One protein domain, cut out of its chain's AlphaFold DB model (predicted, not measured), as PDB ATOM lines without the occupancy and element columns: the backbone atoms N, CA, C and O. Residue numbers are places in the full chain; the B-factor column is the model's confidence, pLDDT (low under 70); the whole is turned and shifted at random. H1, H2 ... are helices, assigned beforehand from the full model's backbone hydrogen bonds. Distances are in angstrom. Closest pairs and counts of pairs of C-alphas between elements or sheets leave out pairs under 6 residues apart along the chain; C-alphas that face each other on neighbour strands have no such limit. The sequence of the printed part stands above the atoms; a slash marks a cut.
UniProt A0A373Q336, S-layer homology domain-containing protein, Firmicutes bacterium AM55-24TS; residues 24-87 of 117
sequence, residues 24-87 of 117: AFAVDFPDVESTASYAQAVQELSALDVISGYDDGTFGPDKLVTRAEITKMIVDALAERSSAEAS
ATOM      1  N   ALA A  24     156.161 173.942 190.412       53.88
ATOM      2  CA  ALA A  24     155.847 175.164 191.129       53.88
ATOM      3  C   ALA A  24     154.322 175.292 191.104       53.88
ATOM      4  O   ALA A  24     153.718 175.557 190.064       53.88
ATOM      5  N   PHE A  25     153.682 174.964 192.221       58.41
ATOM      6  CA  PHE A  25     152.268 175.245 192.401       58.41
ATOM      7  C   PHE A  25     152.145 176.734 192.708       58.41
ATOM      8  O   PHE A  25     152.914 177.251 193.518       58.41
ATOM      9  N   ALA A  26     151.199 177.408 192.049       66.00
ATOM     10  CA  ALA A  26     150.868 178.790 192.368       66.00
ATOM     11  C   ALA A  26     150.602 178.900 193.876       66.00
ATOM     12  O   ALA A  26     149.824 178.118 194.429       66.00
ATOM     13  N   VAL A  27     151.291 179.827 194.538       79.00
ATOM     14  CA  VAL A  27     151.085 180.103 195.958       79.00
ATOM     15  C   VAL A  27     149.896 181.048 196.062       79.00
ATOM     16  O   VAL A  27     149.930 182.154 195.529       79.00
ATOM     17  N   ASP A  28     148.839 180.606 196.741       88.12
ATOM     18  CA  ASP A  28     147.749 181.496 197.129       88.12
ATOM     19  C   ASP A  28     148.158 182.259 198.391       88.12
ATOM     20  O   ASP A  28     148.507 181.666 199.416       88.12
ATOM     21  N   PHE A  29     148.110 183.586 198.309       94.00
ATOM     22  CA  PHE A  29     148.460 184.471 199.413       94.00
ATOM     23  C   PHE A  29     147.203 184.839 200.220       94.00
ATOM     24  O   PHE A  29     146.191 185.223 199.630       94.00
ATOM     25  N   PRO A  30     147.238 184.761 201.563       94.44
ATOM     26  CA  PRO A  30     146.074 184.994 202.417       94.44
ATOM     27  C   PRO A  30     145.611 186.458 202.441       94.44
ATOM     28  O   PRO A  30     144.500 186.739 202.876       94.44
ATOM     29  N   ASP A  31     146.456 187.388 201.999       95.19
ATOM     30  CA  ASP A  31     146.204 188.828 201.929       95.19
ATOM     31  C   ASP A  31     145.861 189.316 200.510       95.19
ATOM     32  O   ASP A  31     145.849 190.520 200.250       95.19
ATOM     33  N   VAL A  32     145.571 188.395 199.585       94.81
ATOM     34  CA  VAL A  32     145.154 188.711 198.216       94.81
ATOM     35  C   VAL A  32     143.714 188.262 198.011       94.81
ATOM     36  O   VAL A  32     143.415 187.093 197.777       94.81
ATOM     37  N   GLU A  33     142.801 189.226 198.079       94.31
ATOM     38  CA  GLU A  33     141.387 188.990 197.800       94.31
ATOM     39  C   GLU A  33     141.179 188.597 196.332       94.31
ATOM     40  O   GLU A  33     141.617 189.297 195.422       94.31
ATOM     41  N   SER A  34     140.433 187.518 196.086       90.69
ATOM     42  CA  SER A  34     140.164 187.002 194.727       90.69
ATOM     43  C   SER A  34     139.513 188.011 193.766       90.69
ATOM     44  O   SER A  34     139.614 187.867 192.549       90.69
ATOM     45  N   THR A  35     138.842 189.037 194.293       94.81
ATOM     46  CA  THR A  35     138.189 190.105 193.519       94.81
ATOM     47  C   THR A  35     139.078 191.329 193.301       94.81
ATOM     48  O   THR A  35     138.679 192.251 192.585       94.81
ATOM     49  N   ALA A  36     140.270 191.366 193.904       95.12
ATOM     50  CA  ALA A  36     141.213 192.452 193.706       95.12
ATOM     51  C   ALA A  36     141.675 192.491 192.245       95.12
ATOM     52  O   ALA A  36     141.969 191.466 191.632       95.12
ATOM     53  N   SER A  37     141.796 193.696 191.685       96.38
ATOM     54  CA  SER A  37     142.181 193.893 190.280       96.38
ATOM     55  C   SER A  37     143.559 193.321 189.929       96.38
ATOM     56  O   SER A  37     143.833 193.064 188.760       96.38
ATOM     57  N   TYR A  38     144.421 193.121 190.928       93.88
ATOM     58  CA  TYR A  38     145.770 192.577 190.789       93.88
ATOM     59  C   TYR A  38     145.872 191.078 191.112       93.88
ATOM     60  O   TYR A  38     146.932 190.498 190.887       93.88
ATOM     61  N   ALA A  39     144.810 190.433 191.611       94.62
ATOM     62  CA  ALA A  39     144.867 189.051 192.096       94.62
ATOM     63  C   ALA A  39     145.331 188.065 191.013       94.62
ATOM     64  O   ALA A  39     146.207 187.238 191.257       94.62
ATOM     65  N   GLN A  40     144.808 188.214 189.792       94.12
ATOM     66  CA  GLN A  40     145.209 187.382 188.657       94.12
ATOM     67  C   GLN A  40     146.706 187.526 188.344       94.12
ATOM     68  O   GLN A  40     147.392 186.526 188.153       94.12
ATOM     69  N   ALA A  41     147.228 188.755 188.335       94.12
ATOM     70  CA  ALA A  41     148.642 188.999 188.063       94.12
ATOM     71  C   ALA A  41     149.538 188.371 189.140       94.12
ATOM     72  O   ALA A  41     150.574 187.794 188.821       94.12
ATOM     73  N   VAL A  42     149.126 188.438 190.409       94.12
ATOM     74  CA  VAL A  42     149.846 187.793 191.515       94.12
ATOM     75  C   VAL A  42     149.873 186.272 191.335       94.12
ATOM     76  O   VAL A  42     150.939 185.668 191.425       94.12
ATOM     77  N   GLN A  43     148.740 185.648 191.012       92.19
ATOM     78  CA  GLN A  43     148.691 184.202 190.779       92.19
ATOM     79  C   GLN A  43     149.559 183.770 189.591       92.19
ATOM     80  O   GLN A  43     150.309 182.801 189.701       92.19
ATOM     81  N   GLU A  44     149.507 184.498 188.474       92.69
ATOM     82  CA  GLU A  44     150.312 184.197 187.285       92.69
ATOM     83  C   GLU A  44     151.814 184.335 187.564       92.69
ATOM     84  O   GLU A  44     152.591 183.440 187.234       92.69
ATOM     85  N   LEU A  45     152.234 185.419 188.220       92.19
ATOM     86  CA  LEU A  45     153.642 185.637 188.554       92.19
ATOM     87  C   LEU A  45     154.155 184.632 189.588       92.19
ATOM     88  O   LEU A  45     155.316 184.230 189.519       92.19
ATOM     89  N   SER A  46     153.307 184.202 190.526       91.94
ATOM     90  CA  SER A  46     153.663 183.149 191.477       91.94
ATOM     91  C   SER A  46     153.811 181.796 190.780       91.94
ATOM     92  O   SER A  46     154.782 181.085 191.021       91.94
ATOM     93  N   ALA A  47     152.905 181.463 189.855       89.69
ATOM     94  CA  ALA A  47     152.989 180.235 189.063       89.69
ATOM     95  C   ALA A  47     154.252 180.176 188.184       89.69
ATOM     96  O   ALA A  47     154.758 179.092 187.896       89.69
ATOM     97  N   LEU A  48     154.759 181.337 187.760       88.81
ATOM     98  CA  LEU A  48     156.001 181.478 186.999       88.81
ATOM     99  C   LEU A  48     157.263 181.550 187.877       88.81
ATOM    100  O   LEU A  48     158.348 181.737 187.334       88.81
ATOM    101  N   ASP A  49     157.134 181.417 189.201       88.12
ATOM    102  CA  ASP A  49     158.229 181.549 190.177       88.12
ATOM    103  C   ASP A  49     158.953 182.914 190.116       88.12
ATOM    104  O   ASP A  49     160.109 183.061 190.507       88.12
ATOM    105  N   VAL A  50     158.256 183.949 189.625       90.88
ATOM    106  CA  VAL A  50     158.753 185.337 189.579       90.88
ATOM    107  C   VAL A  50     158.603 186.011 190.942       90.88
ATOM    108  O   VAL A  50     159.413 186.858 191.324       90.88
ATOM    109  N   ILE A  51     157.557 185.642 191.684       91.88
ATOM    110  CA  ILE A  51     157.298 186.120 193.041       91.88
ATOM    111  C   ILE A  51     157.082 184.939 193.985       91.88
ATOM    112  O   ILE A  51     156.401 183.973 193.650       91.88
ATOM    113  N   SER A  52     157.625 185.050 195.196       89.56
ATOM    114  CA  SER A  52     157.481 184.031 196.246       89.56
ATOM    115  C   SER A  52     156.732 184.548 197.484       89.56
ATOM    116  O   SER A  52     156.424 183.764 198.375       89.56
ATOM    117  N   GLY A  53     156.441 185.853 197.547       90.69
ATOM    118  CA  GLY A  53     155.919 186.518 198.745       90.69
ATOM    119  C   GLY A  53     156.966 186.687 199.849       90.69
ATOM    120  O   GLY A  53     158.173 186.603 199.609       90.69
ATOM    121  N   TYR A  54     156.487 186.971 201.055       91.81
ATOM    122  CA  TYR A  54     157.284 187.136 202.266       91.81
ATOM    123  C   TYR A  54     157.331 185.844 203.096       91.81
ATOM    124  O   TYR A  54     156.522 184.937 202.913       91.81
ATOM    125  N   ASP A  55     158.254 185.780 204.060       89.38
ATOM    126  CA  ASP A  55     158.442 184.608 204.935       89.38
ATOM    127  C   ASP A  55     157.205 184.268 205.790       89.38
ATOM    128  O   ASP A  55     157.054 183.137 206.249       89.38
ATOM    129  N   ASP A  56     156.313 185.238 206.009       91.69
ATOM    130  CA  ASP A  56     155.029 185.055 206.699       91.69
ATOM    131  C   ASP A  56     153.926 184.474 205.792       91.69
ATOM    132  O   ASP A  56     152.803 184.255 206.247       91.69
ATOM    133  N   GLY A  57     154.245 184.204 204.523       90.62
ATOM    134  CA  GLY A  57     153.329 183.664 203.526       90.62
ATOM    135  C   GLY A  57     152.430 184.710 202.871       90.62
ATOM    136  O   GLY A  57     151.495 184.323 202.180       90.62
ATOM    137  N   THR A  58     152.674 186.007 203.079       94.94
ATOM    138  CA  THR A  58     151.888 187.102 202.480       94.94
ATOM    139  C   THR A  58     152.487 187.618 201.171       94.94
ATOM    140  O   THR A  58     153.694 187.509 200.941       94.94
ATOM    141  N   PHE A  59     151.661 188.227 200.317       94.50
ATOM    142  CA  PHE A  59     152.125 188.986 199.151       94.50
ATOM    143  C   PHE A  59     152.529 190.419 199.525       94.50
ATOM    144  O   PHE A  59     153.496 190.950 198.989       94.50
ATOM    145  N   GLY A  60     151.809 191.041 200.461       94.81
ATOM    146  CA  GLY A  60     152.002 192.407 200.933       94.81
ATOM    147  C   GLY A  60     151.641 193.490 199.906       94.81
ATOM    148  O   GLY A  60     152.495 194.329 199.627       94.81
ATOM    149  N   PRO A  61     150.403 193.538 199.372       93.44
ATOM    150  CA  PRO A  61     150.026 194.454 198.287       93.44
ATOM    151  C   PRO A  61     150.162 195.944 198.643       93.44
ATOM    152  O   PRO A  61     150.428 196.763 197.766       93.44
ATOM    153  N   ASP A  62     150.015 196.294 199.923       94.38
ATOM    154  CA  ASP A  62     150.130 197.673 200.416       94.38
ATOM    155  C   ASP A  62     151.560 198.049 200.849       94.38
ATOM    156  O   ASP A  62     151.823 199.195 201.234       94.38
ATOM    157  N   LYS A  63     152.507 197.102 200.822       93.50
ATOM    158  CA  LYS A  63     153.905 197.384 201.168       93.50
ATOM    159  C   LYS A  63     154.572 198.153 200.028       93.50
ATOM    160  O   LYS A  63     154.365 197.887 198.847       93.50
ATOM    161  N   LEU A  64     155.422 199.112 200.391       94.19
ATOM    162  CA  LEU A  64     156.246 199.811 199.409       94.19
ATOM    163  C   LEU A  64     157.267 198.841 198.818       94.19
ATOM    164  O   LEU A  64     158.092 198.292 199.547       94.19
ATOM    165  N   VAL A  65     157.245 198.694 197.497       91.88
ATOM    166  CA  VAL A  65     158.229 197.888 196.779       91.88
ATOM    167  C   VAL A  65     159.537 198.664 196.603       91.88
ATOM    168  O   VAL A  65     159.563 199.834 196.207       91.88
ATOM    169  N   THR A  66     160.657 198.012 196.893       92.06
ATOM    170  CA  THR A  66     161.990 198.580 196.706       92.06
ATOM    171  C   THR A  66     162.476 198.404 195.268       92.06
ATOM    172  O   THR A  66     162.073 197.503 194.531       92.06
ATOM    173  N   ARG A  67     163.433 199.244 194.856       90.94
ATOM    174  CA  ARG A  67     164.080 199.112 193.539       90.94
ATOM    175  C   ARG A  67     164.762 197.749 193.362       90.94
ATOM    176  O   ARG A  67     164.794 197.229 192.248       90.94
ATOM    177  N   ALA A  68     165.303 197.184 194.443       87.62
ATOM    178  CA  ALA A  68     165.960 195.882 194.422       87.62
ATOM    179  C   ALA A  68     164.960 194.748 194.153       87.62
ATOM    180  O   ALA A  68     165.216 193.907 193.296       87.62
ATOM    181  N   GLU A  69     163.799 194.771 194.810       89.25
ATOM    182  CA  GLU A  69     162.734 193.782 194.602       89.25
ATOM    183  C   GLU A  69     162.167 193.847 193.181       89.25
ATOM    184  O   GLU A  69     162.034 192.810 192.534       89.25
ATOM    185  N   ILE A  70     161.928 195.051 192.641       91.44
ATOM    186  CA  ILE A  70     161.504 195.206 191.238       91.44
ATOM    187  C   ILE A  70     162.540 194.604 190.290       91.44
ATOM    188  O   ILE A  70     162.194 193.862 189.374       91.44
ATOM    189  N   THR A  71     163.819 194.914 190.506       89.88
ATOM    190  CA  THR A  71     164.893 194.417 189.637       89.88
ATOM    191  C   THR A  71     164.966 192.894 189.683       89.88
ATOM    192  O   THR A  71     165.100 192.267 188.636       89.88
ATOM    193  N   LYS A  72     164.812 192.296 190.869       88.25
ATOM    194  CA  LYS A  72     164.736 190.843 191.029       88.25
ATOM    195  C   LYS A  72     163.579 190.248 190.222       88.25
ATOM    196  O   LYS A  72     163.827 189.355 189.422       88.25
ATOM    197  N   MET A  73     162.364 190.783 190.369       90.75
ATOM    198  CA  MET A  73     161.198 190.301 189.616       90.75
ATOM    199  C   MET A  73     161.429 190.367 188.101       90.75
ATOM    200  O   MET A  73     161.070 189.441 187.384       90.75
ATOM    201  N   ILE A  74     162.066 191.430 187.599       91.50
ATOM    202  CA  ILE A  74     162.387 191.557 186.168       91.50
ATOM    203  C   ILE A  74     163.403 190.493 185.730       91.50
ATOM    204  O   ILE A  74     163.221 189.873 184.686       91.50
ATOM    205  N   VAL A  75     164.469 190.277 186.504       89.12
ATOM    206  CA  VAL A  75     165.496 189.268 186.189       89.12
ATOM    207  C   VAL A  75     164.906 187.858 186.191       89.12
ATOM    208  O   VAL A  75     165.184 187.085 185.272       89.12
ATOM    209  N   ASP A  76     164.072 187.544 187.185       88.44
ATOM    210  CA  ASP A  76     163.406 186.246 187.300       88.44
ATOM    211  C   ASP A  76     162.389 186.054 186.150       88.44
ATOM    212  O   ASP A  76     162.404 185.016 185.492       88.44
ATOM    213  N   ALA A  77     161.606 187.082 185.794       88.81
ATOM    214  CA  ALA A  77     160.668 187.036 184.664       88.81
ATOM    215  C   ALA A  77     161.348 186.851 183.296       88.81
ATOM    216  O   ALA A  77     160.763 186.262 182.387       88.81
ATOM    217  N   LEU A  78     162.578 187.345 183.136       90.06
ATOM    218  CA  LEU A  78     163.377 187.143 181.925       90.06
ATOM    219  C   LEU A  78     164.120 185.799 181.913       90.06
ATOM    220  O   LEU A  78     164.770 185.486 180.920       90.06
ATOM    221  N   ALA A  79     164.032 185.005 182.986       83.00
ATOM    222  CA  ALA A  79     164.789 183.767 183.180       83.00
ATOM    223  C   ALA A  79     166.322 183.942 183.068       83.00
ATOM    224  O   ALA A  79     167.059 182.983 182.838       83.00
ATOM    225  N   GLU A  80     166.825 185.157 183.303       79.44
ATOM    226  CA  GLU A  80     168.250 185.522 183.201       79.44
ATOM    227  C   GLU A  80     169.003 185.330 184.529       79.44
ATOM    228  O   GLU A  80     170.115 185.824 184.727       79.44
ATOM    229  N   ARG A  81     168.409 184.586 185.468       71.38
ATOM    230  CA  ARG A  81     168.963 184.379 186.807       71.38
ATOM    231  C   ARG A  81     170.362 183.766 186.782       71.38
ATOM    232  O   ARG A  81     171.244 184.211 187.509       71.38
ATOM    233  N   SER A  82     170.587 182.789 185.908       70.69
ATOM    234  CA  SER A  82     171.890 182.130 185.753       70.69
ATOM    235  C   SER A  82     172.974 183.087 185.244       70.69
ATOM    236  O   SER A  82     174.123 183.002 185.673       70.69
ATOM    237  N   SER A  83     172.600 184.025 184.372       67.31
ATOM    238  CA  SER A  83     173.469 185.076 183.839       67.31
ATOM    239  C   SER A  83     173.818 186.108 184.920       67.31
ATOM    240  O   SER A  83     174.984 186.465 185.095       67.31
ATOM    241  N   ALA A  84     172.828 186.506 185.728       68.19
ATOM    242  CA  ALA A  84     173.025 187.411 186.858       68.19
ATOM    243  C   ALA A  84     173.914 186.793 187.955       68.19
ATOM    244  O   ALA A  84     174.840 187.445 188.439       68.19
ATOM    245  N   GLU A  85     173.697 185.523 188.307       65.12
ATOM    246  CA  GLU A  85     174.486 184.801 189.318       65.12
ATOM    247  C   GLU A  85     175.926 184.505 188.852       65.12
ATOM    248  O   GLU A  85     176.849 184.474 189.668       65.12
ATOM    249  N   ALA A  86     176.147 184.327 187.545       60.75
ATOM    250  CA  ALA A  86     177.478 184.128 186.971       60.75
ATOM    251  C   ALA A  86     178.320 185.417 186.925       60.75
ATOM    252  O   ALA A  86     179.551 185.353 186.838       60.75
ATOM    253  N   SER A  87     177.685 186.589 187.013       59.09
ATOM    254  CA  SER A  87     178.366 187.883 186.984       59.09
ATOM    255  C   SER A  87     178.971 188.235 188.351       59.09
ATOM    256  O   SER A  87     178.441 189.016 189.131       59.09
TER     257      SER A  87
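What this domain is: This is residues 24 to 87 of the 117 residues of the protein "S-layer homology domain-containing protein" of Firmicutes bacterium AM55-24TS (UniProt A0A373Q336). Three separate helices follow one another along the longest axis of an elongated body, H1 towards one end, H2 set across that axis, and the short H3 at the other end. A long winding loop, residues 48 to 66, leads from H1 round an open space to H2, and a second stretch with no named element, residues 24 to 38, runs past H1 to one end of the body at Thr 35 and folds back there into H1; residues 63 to 68 stick out from the body. The printed part has 64 residues with three named helices in the order H1, H2, H3 and no named strand; its class is all helix, though under half of the residues, 26 of the 64, are in named elements. It is only just compact, close to loose, with a radius of gyration of the C-alphas of 12.4 A, and its C-alphas span 40 by 25 by 21 A.

Where its parts are: H2, the longest helix, holds residues 67 to 77 and measures 15.4 A from its first to its last C-alpha, with C-alpha 67 at (164.080, 199.112, 193.539) and C-alpha 77 at (160.668, 187.036, 184.664). H1 holds residues 39 to 47, 12.4 A long, and begins with C-alpha 39 at (144.867, 189.051, 192.096). H3 holds residues 81 to 86, 8.5 A long, and ends with C-alpha 86 at (177.478, 184.128, 186.971).

How they stand to each other: H2 touches no helix, but is near H3. The two are close but not clearly touching, with 2 pairs of C-alphas within 8 A; the closest C-alphas are those of Val 75 and Arg 81, 6.0 A apart. Their lines stand at 71 degrees, only just about perpendicular, and their centres are 12.8 A apart. H1 and H2 are apart, but only just, with the closest C-alphas at 8.2 A. H1 and H3 are apart. In H1, H2 and H3 every O i to N i+4 pair is within hydrogen-bond range.

The domain as a whole: The two C-alphas farthest apart are those of Thr 35 and Ser 87, at 40.8 A, while the first and last printed C-alphas, those of Ala 24 and Ser 87, are 26.2 A apart. The printed part has no cut. The link from H1 to H2 is long, with 19 residues, and the link from H2 to H3 is tight, with 3. Residues 63 to 68, of which 67 and 68 belong to H2, stand free. The mean pLDDT of the printed part is 87.1; it is under 70 in residues 24 to 26 and 83 to 87, and the mean for H3 is 67.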